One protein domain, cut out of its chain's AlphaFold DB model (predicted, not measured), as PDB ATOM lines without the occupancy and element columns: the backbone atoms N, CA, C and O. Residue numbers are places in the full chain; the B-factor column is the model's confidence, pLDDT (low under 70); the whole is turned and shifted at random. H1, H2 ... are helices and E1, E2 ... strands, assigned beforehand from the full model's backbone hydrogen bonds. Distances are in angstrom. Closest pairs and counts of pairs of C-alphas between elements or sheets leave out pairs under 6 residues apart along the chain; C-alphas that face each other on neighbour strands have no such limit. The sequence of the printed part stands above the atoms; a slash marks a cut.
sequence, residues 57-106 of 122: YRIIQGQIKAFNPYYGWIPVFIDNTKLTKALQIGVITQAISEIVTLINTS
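What this domain is: This is residues 57 to 106 of the 122 residues of the protein "AbiTii domain-containing protein" of Anoxybacillus caldiproteolyticus (UniProt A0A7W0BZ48). The model is a flat, open arch: the short pair E1 and E4 makes its bar, the hairpin of E2 and E3 makes one leg, and helix H2 makes the other leg, standing free across an empty gap. Helix H1 sits at the hairpin's end of the bar and runs straight into E4. The printed part has 50 residues with two named helices and four named strands, in the order E1, E2, E3, H1, E4, H2; each sheet has two antiparallel strands, E1 - E4 and E2 - E3. The class is mixed, helices and strands; the whole is loose, with a radius of gyration of the C-alphas of 13.7 A and spans of 36 by 29 by 10 A.

Where its parts are: E1 is residues 59 to 61, 7.0 A long, with C-alpha 59 at (6.723, 27.681, 110.872). E2, residues 65 to 68, is 9.4 A long, and E3, residues 72 to 75, is 10.1 A. H1 is residues 81 to 88, 10.5 A, followed at once by E4, residues 89 to 91, 6.7 A. H2, residues 96 to 105, is 14.1 A long and ends with C-alpha 105 at (27.250, 25.193, 105.633).

How they stand to each other: E1 and E4 are antiparallel at 148 degrees, with N 60 and O 90 within hydrogen-bond range at 2.9 A. The closest C-alphas of E1 and H1, those of Gln 61 and Gln 88, are 5.3 A apart. E2 and E3 form a hairpin, antiparallel at 143 degrees, with N 68 and O 72 at 2.8 A and N 66 and O 74 at 2.9 A. H2 is apart from E1, E2, E3 and H1. In H1 and H2 every O i to N i+4 pair is within hydrogen-bond range.

The domain as a whole: The C-alphas farthest apart, those of Asp 79 and Ser 97, are 37.1 A apart. The printed part has no cut, and the five links are tight. Residues 95 to 106, of which 96 to 105 belong to H2, stand free. The mean pLDDT of the printed part is 85.5, and residue 106 is under 70.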
ATOM      1  N   TYR A  57       4.348  26.342 106.216       90.88
ATOM      2  CA  TYR A  57       5.581  25.568 106.029       90.88
ATOM      3  C   TYR A  57       6.860  26.314 106.460       90.88
ATOM      4  O   TYR A  57       7.920  25.699 106.567       90.88
ATOM      5  N   ARG A  58       6.796  27.634 106.695       89.62
ATOM      6  CA  ARG A  58       7.890  28.437 107.276       89.62
ATOM      7  C   ARG A  58       7.861  28.439 108.810       89.62
ATOM      8  O   ARG A  58       8.766  29.008 109.425       89.62
ATOM      9  N   ILE A  59       6.846  27.832 109.424       90.38
ATOM     10  CA  ILE A  59       6.723  27.681 110.872       90.38
ATOM     11  C   ILE A  59       7.300  26.316 111.247       90.38
ATOM     12  O   ILE A  59       6.761  25.273 110.881       90.38
ATOM     13  N   ILE A  60       8.411  26.324 111.976       88.06
ATOM     14  CA  ILE A  60       9.104  25.110 112.412       88.06
ATOM     15  C   ILE A  60       8.976  24.924 113.919       88.06
ATOM     16  O   ILE A  60       8.919  25.889 114.681       88.06
ATOM     17  N   GLN A  61       8.970  23.667 114.357       86.75
ATOM     18  CA  GLN A  61       9.052  23.318 115.770       86.75
ATOM     19  C   GLN A  61      10.445  22.764 116.073       86.75
ATOM     20  O   GLN A  61      10.828  21.704 115.579       86.75
ATOM     21  N   GLY A  62      11.211  23.500 116.872       84.06
ATOM     22  CA  GLY A  62      12.553  23.137 117.308       84.06
ATOM     23  C   GLY A  62      12.599  22.565 118.725       84.06
ATOM     24  O   GLY A  62      11.609  22.527 119.454       84.06
ATOM     25  N   GLN A  63      13.798  22.145 119.133       82.81
ATOM     26  CA  GLN A  63      14.100  21.772 120.514       82.81
ATOM     27  C   GLN A  63      14.813  22.922 121.226       82.81
ATOM     28  O   GLN A  63      15.736  23.525 120.680       82.81
ATOM     29  N   ILE A  64      14.423  23.190 122.473       84.38
ATOM     30  CA  ILE A  64      15.067  24.212 123.299       84.38
ATOM     31  C   ILE A  64      16.363  23.631 123.863       84.38
ATOM     32  O   ILE A  64      16.347  22.633 124.587       84.38
ATOM     33  N   LYS A  65      17.485  24.280 123.552       84.38
ATOM     34  CA  LYS A  65      18.796  23.973 124.127       84.38
ATOM     35  C   LYS A  65      19.382  25.227 124.764       84.38
ATOM     36  O   LYS A  65      19.263  26.318 124.209       84.38
ATOM     37  N   ALA A  66      20.032  25.072 125.910       84.06
ATOM     38  CA  ALA A  66      20.825  26.118 126.543       84.06
ATOM     39  C   ALA A  66      22.312  25.793 126.419       84.06
ATOM     40  O   ALA A  66      22.711  24.631 126.468       84.06
ATOM     41  N   PHE A  67      23.129  26.831 126.256       82.88
ATOM     42  CA  PHE A  67      24.575  26.681 126.191       82.88
ATOM     43  C   PHE A  67      25.177  26.719 127.600       82.88
ATOM     44  O   PHE A  67      25.108  27.741 128.284       82.88
ATOM     45  N   ASN A  68      25.785  25.612 128.016       84.56
ATOM     46  CA  ASN A  68      26.612  25.514 129.209       84.56
ATOM     47  C   ASN A  68      28.097  25.637 128.802       84.56
ATOM     48  O   ASN A  68      28.545  24.836 127.980       84.56
ATOM     49  N   PRO A  69      28.886  26.564 129.381       86.12
ATOM     50  CA  PRO A  69      30.303  26.735 129.041       86.12
ATOM     51  C   PRO A  69      31.163  25.469 129.169       86.12
ATOM     52  O   PRO A  69      32.158  25.348 128.462       86.12
ATOM     53  N   TYR A  70      30.787  24.537 130.049       83.88
ATOM     54  CA  TYR A  70      31.544  23.309 130.310       83.88
ATOM     55  C   TYR A  70      31.055  22.101 129.501       83.88
ATOM     56  O   TYR A  70      31.850  21.242 129.144       83.88
ATOM     57  N   TYR A  71      29.754  22.029 129.214       80.88
ATOM     58  CA  TYR A  71      29.105  20.840 128.637       80.88
ATOM     59  C   TYR A  71      28.500  21.080 127.243       80.88
ATOM     60  O   TYR A  71      27.943  20.165 126.643       80.88
ATOM     61  N   GLY A  72      28.586  22.303 126.717       85.69
ATOM     62  CA  GLY A  72      28.003  22.671 125.429       85.69
ATOM     63  C   GLY A  72      26.480  22.812 125.481       85.69
ATOM     64  O   GLY A  72      25.911  23.264 126.473       85.69
ATOM     65  N   TRP A  73      25.806  22.480 124.379       83.25
ATOM     66  CA  TRP A  73      24.354  22.623 124.247       83.25
ATOM     67  C   TRP A  73      23.598  21.485 124.940       83.25
ATOM     68  O   TRP A  73      23.617  20.349 124.470       83.25
ATOM     69  N   ILE A  74      22.868  21.805 126.009       85.56
ATOM     70  CA  ILE A  74      22.075  20.851 126.798       85.56
ATOM     71  C   ILE A  74      20.578  21.123 126.573       85.56
ATOM     72  O   ILE A  74      20.182  22.294 126.563       85.56
ATOM     73  N   PRO A  75      19.724  20.097 126.393       85.44
ATOM     74  CA  PRO A  75      18.277  20.288 126.315       85.44
ATOM     75  C   PRO A  75      17.715  20.873 127.615       85.44
ATOM     76  O   PRO A  75      18.106  20.468 128.710       85.44
ATOM     77  N   VAL A  76      16.777  21.813 127.491       85.19
ATOM     78  CA  VAL A  76      16.090  22.427 128.636       85.19
ATOM     79  C   VAL A  76      14.634  21.992 128.651       85.19
ATOM     80  O   VAL A  76      13.923  22.138 127.657       85.19
ATOM     81  N   PHE A  77      14.189  21.513 129.807       81.56
ATOM     82  CA  PHE A  77      12.789  21.220 130.074       81.56
ATOM     83  C   PHE A  77      12.200  22.355 130.909       81.56
ATOM     84  O   PHE A  77      12.783  22.767 131.909       81.56
ATOM     85  N   ILE A  78      11.066  22.890 130.463       83.06
ATOM     86  CA  ILE A  78      10.327  23.943 131.158       83.06
ATOM     87  C   ILE A  78       8.969  23.347 131.526       83.06
ATOM     88  O   ILE A  78       8.227  22.908 130.650       83.06
ATOM     89  N   ASP A  79       8.616  23.361 132.811       82.12
ATOM     90  CA  ASP A  79       7.353  22.768 133.287       82.12
ATOM     91  C   ASP A  79       6.115  23.498 132.738       82.12
ATOM     92  O   ASP A  79       5.031  22.932 132.580       82.12
ATOM     93  N   ASN A  80       6.265  24.779 132.391       86.25
ATOM     94  CA  ASN A  80       5.208  25.557 131.765       86.25
ATOM     95  C   ASN A  80       5.043  25.180 130.283       86.25
ATOM     96  O   ASN A  80       5.786  25.628 129.403       86.25
ATOM     97  N   THR A  81       4.004  24.401 129.997       81.62
ATOM     98  CA  THR A  81       3.678  23.910 128.650       81.62
ATOM     99  C   THR A  81       3.377  25.018 127.637       81.62
ATOM    100  O   THR A  81       3.727  24.878 126.466       81.62
ATOM    101  N   LYS A  82       2.768  26.138 128.056       83.62
ATOM    102  CA  LYS A  82       2.477  27.274 127.160       83.62
ATOM    103  C   LYS A  82       3.758  27.987 126.738       83.62
ATOM    104  O   LYS A  82       3.948  28.242 125.552       83.62
ATOM    105  N   LEU A  83       4.643  28.260 127.698       82.00
ATOM    106  CA  LEU A  83       5.940  28.884 127.429       82.00
ATOM    107  C   LEU A  83       6.831  27.975 126.581       82.00
ATOM    108  O   LEU A  83       7.440  28.440 125.625       82.00
ATOM    109  N   THR A  84       6.843  26.675 126.876       81.38
ATOM    110  CA  THR A  84       7.609  25.687 126.104       81.38
ATOM    111  C   THR A  84       7.193  25.682 124.639       81.38
ATOM    112  O   THR A  84       8.043  25.805 123.764       81.38
ATOM    113  N   LYS A  85       5.886  25.610 124.359       82.31
ATOM    114  CA  LYS A  85       5.380  25.643 122.979       82.31
ATOM    115  C   LYS A  85       5.747  26.945 122.269       82.31
ATOM    116  O   LYS A  85       6.204  26.895 121.136       82.31
ATOM    117  N   ALA A  86       5.601  28.089 122.937       82.19
ATOM    118  CA  ALA A  86       5.945  29.385 122.353       82.19
ATOM    119  C   ALA A  86       7.440  29.506 122.007       82.19
ATOM    120  O   ALA A  86       7.779  30.098 120.991       82.19
ATOM    121  N   LEU A  87       8.323  28.926 122.824       81.25
ATOM    122  CA  LEU A  87       9.774  28.947 122.607       81.25
ATOM    123  C   LEU A  87      10.261  27.898 121.599       81.25
ATOM    124  O   LEU A  87      11.338  28.054 121.031       81.25
ATOM    125  N   GLN A  88       9.501  26.821 121.396       84.44
ATOM    126  CA  GLN A  88       9.805  25.804 120.389       84.44
ATOM    127  C   GLN A  88       9.395  26.235 118.980       84.44
ATOM    128  O   GLN A  88       9.952  25.722 118.014       84.44
ATOM    129  N   ILE A  89       8.428  27.143 118.846       86.56
ATOM    130  CA  ILE A  89       7.977  27.630 117.544       86.56
ATOM    131  C   ILE A  89       8.966  28.678 117.025       86.56
ATOM    132  O   ILE A  89       9.113  29.756 117.600       86.56
ATOM    133  N   GLY A  90       9.621  28.362 115.911       83.94
ATOM    134  CA  GLY A  90      10.472  29.273 115.153       83.94
ATOM    135  C   GLY A  90       9.810  29.657 113.833       83.94
ATOM    136  O   GLY A  90       9.260  28.808 113.135       83.94
ATOM    137  N   VAL A  91       9.874  30.940 113.475       87.38
ATOM    138  CA  VAL A  91       9.405  31.439 112.176       87.38
ATOM    139  C   VAL A  91      10.611  31.733 111.290       87.38
ATOM    140  O   VAL A  91      11.474  32.532 111.661       87.38
ATOM    141  N   ILE A  92      10.671  31.100 110.119       88.31
ATOM    142  CA  ILE A  92      11.763  31.276 109.157       88.31
ATOM    143  C   ILE A  92      11.393  32.366 108.152       88.31
ATOM    144  O   ILE A  92      10.693  32.121 107.166       88.31
ATOM    145  N   THR A  93      11.919  33.568 108.369       90.75
ATOM    146  CA  THR A  93      11.688  34.727 107.493       90.75
ATOM    147  C   THR A  93      12.776  34.936 106.440       90.75
ATOM    148  O   THR A  93      12.598  35.760 105.548       90.75
ATOM    149  N   GLN A  94      13.886  34.198 106.497       90.06
ATOM    150  CA  GLN A  94      15.018  34.393 105.588       90.06
ATOM    151  C   GLN A  94      14.676  34.069 104.127       90.06
ATOM    152  O   GLN A  94      13.792  33.252 103.833       90.06
ATOM    153  N   ALA A  95      15.426  34.679 103.209       93.50
ATOM    154  CA  ALA A  95      15.394  34.336 101.793       93.50
ATOM    155  C   ALA A  95      15.780  32.864 101.572       93.50
ATOM    156  O   ALA A  95      16.640  32.319 102.268       93.50
ATOM    157  N   ILE A  96      15.197  32.217 100.559       92.62
ATOM    158  CA  ILE A  96      15.511  30.814 100.244       92.62
ATOM    159  C   ILE A  96      17.007  30.583  99.975       92.62
ATOM    160  O   ILE A  96      17.548  29.541 100.335       92.62
ATOM    161  N   SER A  97      17.708  31.565  99.402       91.12
ATOM    162  CA  SER A  97      19.154  31.490  99.169       91.12
ATOM    163  C   SER A  97      19.951  31.401 100.467       91.12
ATOM    164  O   SER A  97      20.941  30.673 100.525       91.12
ATOM    165  N   GLU A  98      19.521  32.113 101.508       90.31
ATOM    166  CA  GLU A  98      20.144  32.044 102.830       90.31
ATOM    167  C   GLU A  98      19.892  30.678 103.457       90.31
ATOM    168  O   GLU A  98      20.829  30.064 103.951       90.31
ATOM    169  N   ILE A  99      18.666  30.155 103.357       89.44
ATOM    170  CA  ILE A  99      18.320  28.819 103.862       89.44
ATOM    171  C   ILE A  99      19.166  27.741 103.180       89.44
ATOM    172  O   ILE A  99      19.754  26.906 103.859       89.44
ATOM    173  N   VAL A 100      19.281  27.775 101.850       90.12
ATOM    174  CA  VAL A 100      20.119  26.829 101.095       90.12
ATOM    175  C   VAL A 100      21.586  26.949 101.509       90.12
ATOM    176  O   VAL A 100      22.254  25.940 101.719       90.12
ATOM    177  N   THR A 101      22.085  28.175 101.679       89.94
ATOM    178  CA  THR A 101      23.458  28.406 102.151       89.94
ATOM    179  C   THR A 101      23.659  27.837 103.553       89.94
ATOM    180  O   THR A 101      24.668  27.186 103.809       89.94
ATOM    181  N   LEU A 102      22.688  28.032 104.449       86.12
ATOM    182  CA  LEU A 102      22.716  27.492 105.805       86.12
ATOM    183  C   LEU A 102      22.731  25.965 105.786       86.12
ATOM    184  O   LEU A 102      23.574  25.382 106.454       86.12
ATOM    185  N   ILE A 103      21.877  25.318 104.991       85.62
ATOM    186  CA  ILE A 103      21.852  23.853 104.851       85.62
ATOM    187  C   ILE A 103      23.200  23.325 104.347       85.62
ATOM    188  O   ILE A 103      23.699  22.338 104.868       85.62
ATOM    189  N   ASN A 104      23.820  24.007 103.383       86.00
ATOM    190  CA  ASN A 104      25.108  23.583 102.831       86.00
ATOM    191  C   ASN A 104      26.301  23.852 103.766       86.00
ATOM    192  O   ASN A 104      27.360  23.264 103.574       86.00
ATOM    193  N   THR A 105      26.161  24.773 104.727       82.62
ATOM    194  CA  THR A 105      27.250  25.193 105.633       82.62
ATOM    195  C   THR A 105      27.134  24.569 107.025       82.62
ATOM    196  O   THR A 105      28.126  24.487 107.743       82.62
ATOM    197  N   SER A 106      25.929  24.188 107.453       69.50
ATOM    198  CA  SER A 106      25.686  23.653 108.794       69.50
ATOM    199  C   SER A 106      25.666  22.131 108.773       69.50
ATOM    200  O   SER A 106      24.855  21.524 108.086       69.50
TER     201      SER A 106